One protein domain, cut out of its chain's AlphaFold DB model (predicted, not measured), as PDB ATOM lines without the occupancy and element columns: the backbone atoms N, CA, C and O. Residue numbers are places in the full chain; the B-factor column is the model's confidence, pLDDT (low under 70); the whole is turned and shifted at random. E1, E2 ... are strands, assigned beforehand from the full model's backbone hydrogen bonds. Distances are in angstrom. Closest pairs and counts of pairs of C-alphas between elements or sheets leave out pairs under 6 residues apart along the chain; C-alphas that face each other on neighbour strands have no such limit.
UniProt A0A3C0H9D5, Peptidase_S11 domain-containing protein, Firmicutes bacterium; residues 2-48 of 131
ATOM      1  N   LEU A   2      55.136 -42.144  28.925       49.25
ATOM      2  CA  LEU A   2      55.142 -40.684  29.138       49.25
ATOM      3  C   LEU A   2      53.752 -40.115  29.509       49.25
ATOM      4  O   LEU A   2      53.677 -39.078  30.150       49.25
ATOM      5  N   LEU A   3      52.661 -40.813  29.161       54.47
ATOM      6  CA  LEU A   3      51.294 -40.260  29.204       54.47
ATOM      7  C   LEU A   3      50.395 -40.825  30.317       54.47
ATOM      8  O   LEU A   3      49.288 -40.346  30.509       54.47
ATOM      9  N   LEU A   4      50.868 -41.800  31.103       55.50
ATOM     10  CA  LEU A   4      50.057 -42.417  32.169       55.50
ATOM     11  C   LEU A   4      49.932 -41.562  33.442       55.50
ATOM     12  O   LEU A   4      49.120 -41.881  34.302       55.50
ATOM     13  N   ARG A   5      50.752 -40.515  33.603       55.81
ATOM     14  CA  ARG A   5      50.768 -39.681  34.822       55.81
ATOM     15  C   ARG A   5      50.274 -38.252  34.611       55.81
ATOM     16  O   ARG A   5      49.858 -37.624  35.576       55.81
ATOM     17  N   ASN A   6      50.341 -37.740  33.384       63.62
ATOM     18  CA  ASN A   6      49.830 -36.422  33.020       63.62
ATOM     19  C   ASN A   6      49.502 -36.413  31.512       63.62
ATOM     20  O   ASN A   6      50.397 -36.141  30.711       63.62
ATOM     21  N   PRO A   7      48.260 -36.742  31.112       62.56
ATOM     22  CA  PRO A   7      47.866 -36.833  29.701       62.56
ATOM     23  C   PRO A   7      47.910 -35.484  28.966       62.56
ATOM     24  O   PRO A   7      47.918 -35.465  27.740       62.56
ATOM     25  N   HIS A   8      47.994 -34.367  29.699       63.56
ATOM     26  CA  HIS A   8      48.129 -33.013  29.150       63.56
ATOM     27  C   HIS A   8      49.561 -32.464  29.224       63.56
ATOM     28  O   HIS A   8      49.794 -31.311  28.855       63.56
ATOM     29  N   ALA A   9      50.527 -33.238  29.735       63.56
ATOM     30  CA  ALA A   9      51.919 -32.812  29.694       63.56
ATOM     31  C   ALA A   9      52.360 -32.672  28.230       63.56
ATOM     32  O   ALA A   9      52.045 -33.551  27.421       63.56
ATOM     33  N   PRO A  10      53.117 -31.619  27.873       61.75
ATOM     34  CA  PRO A  10      53.731 -31.554  26.559       61.75
ATOM     35  C   PRO A  10      54.590 -32.807  26.377       61.75
ATOM     36  O   PRO A  10      55.460 -33.099  27.203       61.75
ATOM     37  N   ALA A  11      54.310 -33.570  25.322       63.25
ATOM     38  CA  ALA A  11      55.065 -34.760  24.975       63.25
ATOM     39  C   ALA A  11      56.446 -34.325  24.464       63.25
ATOM     40  O   ALA A  11      56.671 -34.183  23.265       63.25
ATOM     41  N   ALA A  12      57.355 -34.033  25.394       57.22
ATOM     42  CA  ALA A  12      58.749 -33.772  25.087       57.22
ATOM     43  C   ALA A  12      59.342 -35.078  24.533       57.22
ATOM     44  O   ALA A  12      59.653 -35.994  25.287       57.22
ATOM     45  N   GLU A  13      59.397 -35.145  23.202       64.44
ATOM     46  CA  GLU A  13      59.954 -36.213  22.363       64.44
ATOM     47  C   GLU A  13      59.150 -37.524  22.301       64.44
ATOM     48  O   GLU A  13      59.464 -38.526  22.945       64.44
ATOM     49  N   ILE A  14      58.152 -37.561  21.409       66.69
ATOM     50  CA  ILE A  14      57.721 -38.820  20.785       66.69
ATOM     51  C   ILE A  14      58.513 -39.001  19.485       66.69
ATOM     52  O   ILE A  14      58.262 -38.329  18.490       66.69
ATOM     53  N   ALA A  15      59.477 -39.923  19.493       70.88
ATOM     54  CA  ALA A  15      60.240 -40.318  18.309       70.88
ATOM     55  C   ALA A  15      59.451 -41.352  17.481       70.88
ATOM     56  O   ALA A  15      59.760 -42.544  17.504       70.88
ATOM     57  N   ALA A  16      58.389 -40.912  16.805       75.56
ATOM     58  CA  ALA A  16      57.616 -41.740  15.879       75.56
ATOM     59  C   ALA A  16      57.220 -40.935  14.636       75.56
ATOM     60  O   ALA A  16      56.850 -39.770  14.750       75.56
ATOM     61  N   ASP A  17      57.246 -41.565  13.461       82.56
ATOM     62  CA  ASP A  17      56.833 -40.914  12.210       82.56
ATOM     63  C   ASP A  17      55.317 -40.644  12.174       82.56
ATOM     64  O   ASP A  17      54.871 -39.673  11.559       82.56
ATOM     65  N   SER A  18      54.534 -41.484  12.864       86.31
ATOM     66  CA  SER A  18      53.083 -41.374  13.033       86.31
ATOM     67  C   SER A  18      52.648 -41.918  14.400       86.31
ATOM     68  O   SER A  18      53.113 -42.978  14.827       86.31
ATOM     69  N   VAL A  19      51.775 -41.190  15.102       86.31
ATOM     70  CA  VAL A  19      51.181 -41.602  16.383       86.31
ATOM     71  C   VAL A  19      49.872 -40.849  16.645       86.31
ATOM     72  O   VAL A  19      49.740 -39.669  16.324       86.31
ATOM     73  N   ALA A  20      48.924 -41.516  17.297       86.38
ATOM     74  CA  ALA A  20      47.723 -40.914  17.864       86.38
ATOM     75  C   ALA A  20      47.533 -41.447  19.290       86.38
ATOM     76  O   ALA A  20      47.759 -42.630  19.553       86.38
ATOM     77  N   VAL A  21      47.146 -40.577  20.218       85.38
ATOM     78  CA  VAL A  21      46.862 -40.933  21.609       85.38
ATOM     79  C   VAL A  21      45.488 -40.401  21.956       85.38
ATOM     80  O   VAL A  21      45.258 -39.195  21.902       85.38
ATOM     81  N   ALA A  22      44.601 -41.307  22.345       85.62
ATOM     82  CA  ALA A  22      43.259 -40.980  22.783       85.62
ATOM     83  C   ALA A  22      43.093 -41.298  24.273       85.62
ATOM     84  O   ALA A  22      43.683 -42.254  24.787       85.62
ATOM     85  N   GLU A  23      42.305 -40.486  24.969       82.38
ATOM     86  CA  GLU A  23      41.954 -40.729  26.362       82.38
ATOM     87  C   GLU A  23      40.855 -41.793  26.435       82.38
ATOM     88  O   GLU A  23      39.724 -41.608  25.974       82.38
ATOM     89  N   LEU A  24      41.209 -42.945  27.005       80.19
ATOM     90  CA  LEU A  24      40.253 -44.011  27.257       80.19
ATOM     91  C   LEU A  24      39.543 -43.774  28.595       80.19
ATOM     92  O   LEU A  24      40.187 -43.394  29.576       80.19
ATOM     93  N   PRO A  25      38.232 -44.041  28.668       76.44
ATOM     94  CA  PRO A  25      37.474 -43.896  29.893       76.44
ATOM     95  C   PRO A  25      37.940 -44.941  30.910       76.44
ATOM     96  O   PRO A  25      38.360 -46.047  30.573       76.44
ATOM     97  N   THR A  26      37.838 -44.599  32.193       74.88
ATOM     98  CA  THR A  26      38.213 -45.487  33.307       74.88
ATOM     99  C   THR A  26      37.238 -46.648  33.516       74.88
ATOM    100  O   THR A  26      37.518 -47.565  34.287       74.88
ATOM    101  N   HIS A  27      36.100 -46.622  32.827       75.62
ATOM    102  CA  HIS A  27      35.115 -47.691  32.761       75.62
ATOM    103  C   HIS A  27      35.044 -48.200  31.320       75.62
ATOM    104  O   HIS A  27      35.185 -47.414  30.393       75.62
ATOM    105  N   ASN A  28      34.820 -49.501  31.125       68.19
ATOM    106  CA  ASN A  28      34.592 -50.062  29.794       68.19
ATOM    107  C   ASN A  28      33.235 -49.552  29.285       68.19
ATOM    108  O   ASN A  28      32.216 -49.983  29.831       68.19
ATOM    109  N   PRO A  29      33.184 -48.638  28.301       61.84
ATOM    110  CA  PRO A  29      31.929 -48.001  27.960       61.84
ATOM    111  C   PRO A  29      30.998 -48.977  27.235       61.84
ATOM    112  O   PRO A  29      29.794 -48.761  27.289       61.84
ATOM    113  N   LEU A  30      31.515 -50.041  26.589       58.34
ATOM    114  CA  LEU A  30      30.817 -50.987  25.684       58.34
ATOM    115  C   LEU A  30      29.864 -50.356  24.641       58.34
ATOM    116  O   LEU A  30      29.348 -51.066  23.781       58.34
ATOM    117  N   SER A  31      29.638 -49.046  24.678       64.38
ATOM    118  CA  SER A  31      28.801 -48.298  23.770       64.38
ATOM    119  C   SER A  31      29.560 -48.109  22.471       64.38
ATOM    120  O   SER A  31      30.669 -47.571  22.467       64.38
ATOM    121  N   GLN A  32      28.928 -48.515  21.376       63.25
ATOM    122  CA  GLN A  32      29.431 -48.340  20.015       63.25
ATOM    123  C   GLN A  32      29.621 -46.857  19.640       63.25
ATOM    124  O   GLN A  32      30.350 -46.567  18.700       63.25
ATOM    125  N   ASP A  33      29.041 -45.936  20.419       72.69
ATOM    126  CA  ASP A  33      29.032 -44.494  20.153       72.69
ATOM    127  C   ASP A  33      30.070 -43.695  20.962       72.69
ATOM    128  O   ASP A  33      30.019 -42.464  20.991       72.69
ATOM    129  N   TYR A  34      30.988 -44.357  21.676       79.19
ATOM    130  CA  TYR A  34      32.022 -43.635  22.419       79.19
ATOM    131  C   TYR A  34      33.156 -43.200  21.487       79.19
ATOM    132  O   TYR A  34      33.937 -44.031  21.025       79.19
ATOM    133  N   ASP A  35      33.260 -41.892  21.265       80.44
ATOM    134  CA  ASP A  35      34.368 -41.263  20.548       80.44
ATOM    135  C   ASP A  35      35.437 -40.784  21.555       80.44
ATOM    136  O   ASP A  35      35.212 -39.794  22.263       80.44
ATOM    137  N   PRO A  36      36.566 -41.507  21.718       82.00
ATOM    138  CA  PRO A  36      37.588 -41.144  22.692       82.00
ATOM    139  C   PRO A  36      38.272 -39.827  22.287       82.00
ATOM    140  O   PRO A  36      38.817 -39.742  21.183       82.00
ATOM    141  N   PRO A  37      38.338 -38.810  23.168       85.12
ATOM    142  CA  PRO A  37      38.971 -37.548  22.812       85.12
ATOM    143  C   PRO A  37      40.472 -37.748  22.564       85.12
ATOM    144  O   PRO A  37      41.193 -38.344  23.372       85.12
ATOM    145  N   LEU A  38      40.952 -37.237  21.431       85.31
ATOM    146  CA  LEU A  38      42.363 -37.266  21.057       85.31
ATOM    147  C   LEU A  38      43.146 -36.252  21.904       85.31
ATOM    148  O   LEU A  38      42.891 -35.051  21.837       85.31
ATOM    149  N   VAL A  39      44.124 -36.721  22.679       87.12
ATOM    150  CA  VAL A  39      44.973 -35.862  23.528       87.12
ATOM    151  C   VAL A  39      46.279 -35.467  22.843       87.12
ATOM    152  O   VAL A  39      46.879 -34.449  23.184       87.12
ATOM    153  N   PHE A  40      46.723 -36.256  21.862       84.81
ATOM    154  CA  PHE A  40      47.904 -35.965  21.054       84.81
ATOM    155  C   PHE A  40      47.831 -36.695  19.713       84.81
ATOM    156  O   PHE A  40      47.443 -37.862  19.666       84.81
ATOM    157  N   ALA A  41      48.282 -36.057  18.635       86.81
ATOM    158  CA  ALA A  41      48.531 -36.735  17.372       86.81
ATOM    159  C   ALA A  41      49.686 -36.099  16.599       86.81
ATOM    160  O   ALA A  41      49.884 -34.886  16.624       86.81
ATOM    161  N   GLN A  42      50.409 -36.942  15.871       86.06
ATOM    162  CA  GLN A  42      51.449 -36.567  14.925       86.06
ATOM    163  C   GLN A  42      51.279 -37.446  13.687       86.06
ATOM    164  O   GLN A  42      51.374 -38.665  13.785       86.06
ATOM    165  N   ASN A  43      50.997 -36.830  12.537       89.44
ATOM    166  CA  ASN A  43      50.730 -37.509  11.261       89.44
ATOM    167  C   ASN A  43      49.776 -38.729  11.379       89.44
ATOM    168  O   ASN A  43      50.129 -39.810  10.895       89.44
ATOM    169  N   PRO A  44      48.602 -38.606  12.035       86.94
ATOM    170  CA  PRO A  44      47.733 -39.754  12.321       86.94
ATOM    171  C   PRO A  44      47.174 -40.424  11.056       86.94
ATOM    172  O   PRO A  44      46.942 -41.627  11.062       86.94
ATOM    173  N   ASP A  45      47.032 -39.673   9.961       90.56
ATOM    174  CA  ASP A  45      46.520 -40.167   8.674       90.56
ATOM    175  C   ASP A  45      47.626 -40.693   7.740       90.56
ATOM    176  O   ASP A  45      47.384 -41.010   6.574       90.56
ATOM    177  N   CYS A  46      48.871 -40.754   8.219       90.81
ATOM    178  CA  CYS A  46      49.984 -41.263   7.429       90.81
ATOM    179  C   CYS A  46      49.840 -42.774   7.210       90.81
ATOM    180  O   CYS A  46      49.711 -43.546   8.160       90.81
ATOM    181  N   ALA A  47      49.914 -43.210   5.949       88.81
ATOM    182  CA  ALA A  47      49.917 -44.628   5.620       88.81
ATOM    183  C   ALA A  47      51.142 -45.320   6.240       88.81
ATOM    184  O   ALA A  47      52.283 -44.905   6.034       88.81
ATOM    185  N   GLY A  48      50.906 -46.404   6.979       86.31
ATOM    186  CA  GLY A  48      51.948 -47.097   7.729       86.31
ATOM    187  C   GLY A  48      51.690 -48.590   7.900       86.31
ATOM    188  O   GLY A  48      50.665 -49.136   7.494       86.31
TER     189      GLY A  48
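AT A GLANCE: This is residues 2 to 48 of the 131 residues of the protein "Peptidase_S11 domain-containing protein" of Firmicutes bacterium (UniProt A0A3C0H9D5). This model has little regular structure: one short two-stranded hairpin, E1 and E2, whose long loop sticks out at residues 26 to 33, with an unnamed stretch, residues 2 to 18, leading into it. The printed part has 47 residues, no named helix and two strands in the order E1, E2, an antiparallel sheet; the class is all strand, with only 9 residues in named elements. It is loose, with a radius of gyration of the C-alphas of 12.5 A, and flat, spanning 32 by 28 by 11 A.

IN THESE COORDINATES: Start at C-alpha 2, (55.142, -40.684, 29.138). Find C-alpha 19 at (51.181, -41.602, 16.383); from there E1, residues 19 to 22, runs 10.2 A. E2, residues 38 to 42, runs 11.0 A to C-alpha 42 at (51.449, -36.567, 14.925).

HOW THE PARTS SIT: E1 and E2 form a hairpin, antiparallel at 177 degrees. C-alphas 20 and 41 face each other at 4.3 A. Look for N 21 and O 40, 2.8 A apart, within hydrogen-bond range.

THE WHOLE: The C-alphas farthest apart, Glu 13 and Ser 31, are 33.4 A apart. The printed part has no cut. The 15-residue link from E1 to E2 is long. In the pLDDT column, residues 2 to 14 and 28 to 32 are under 70.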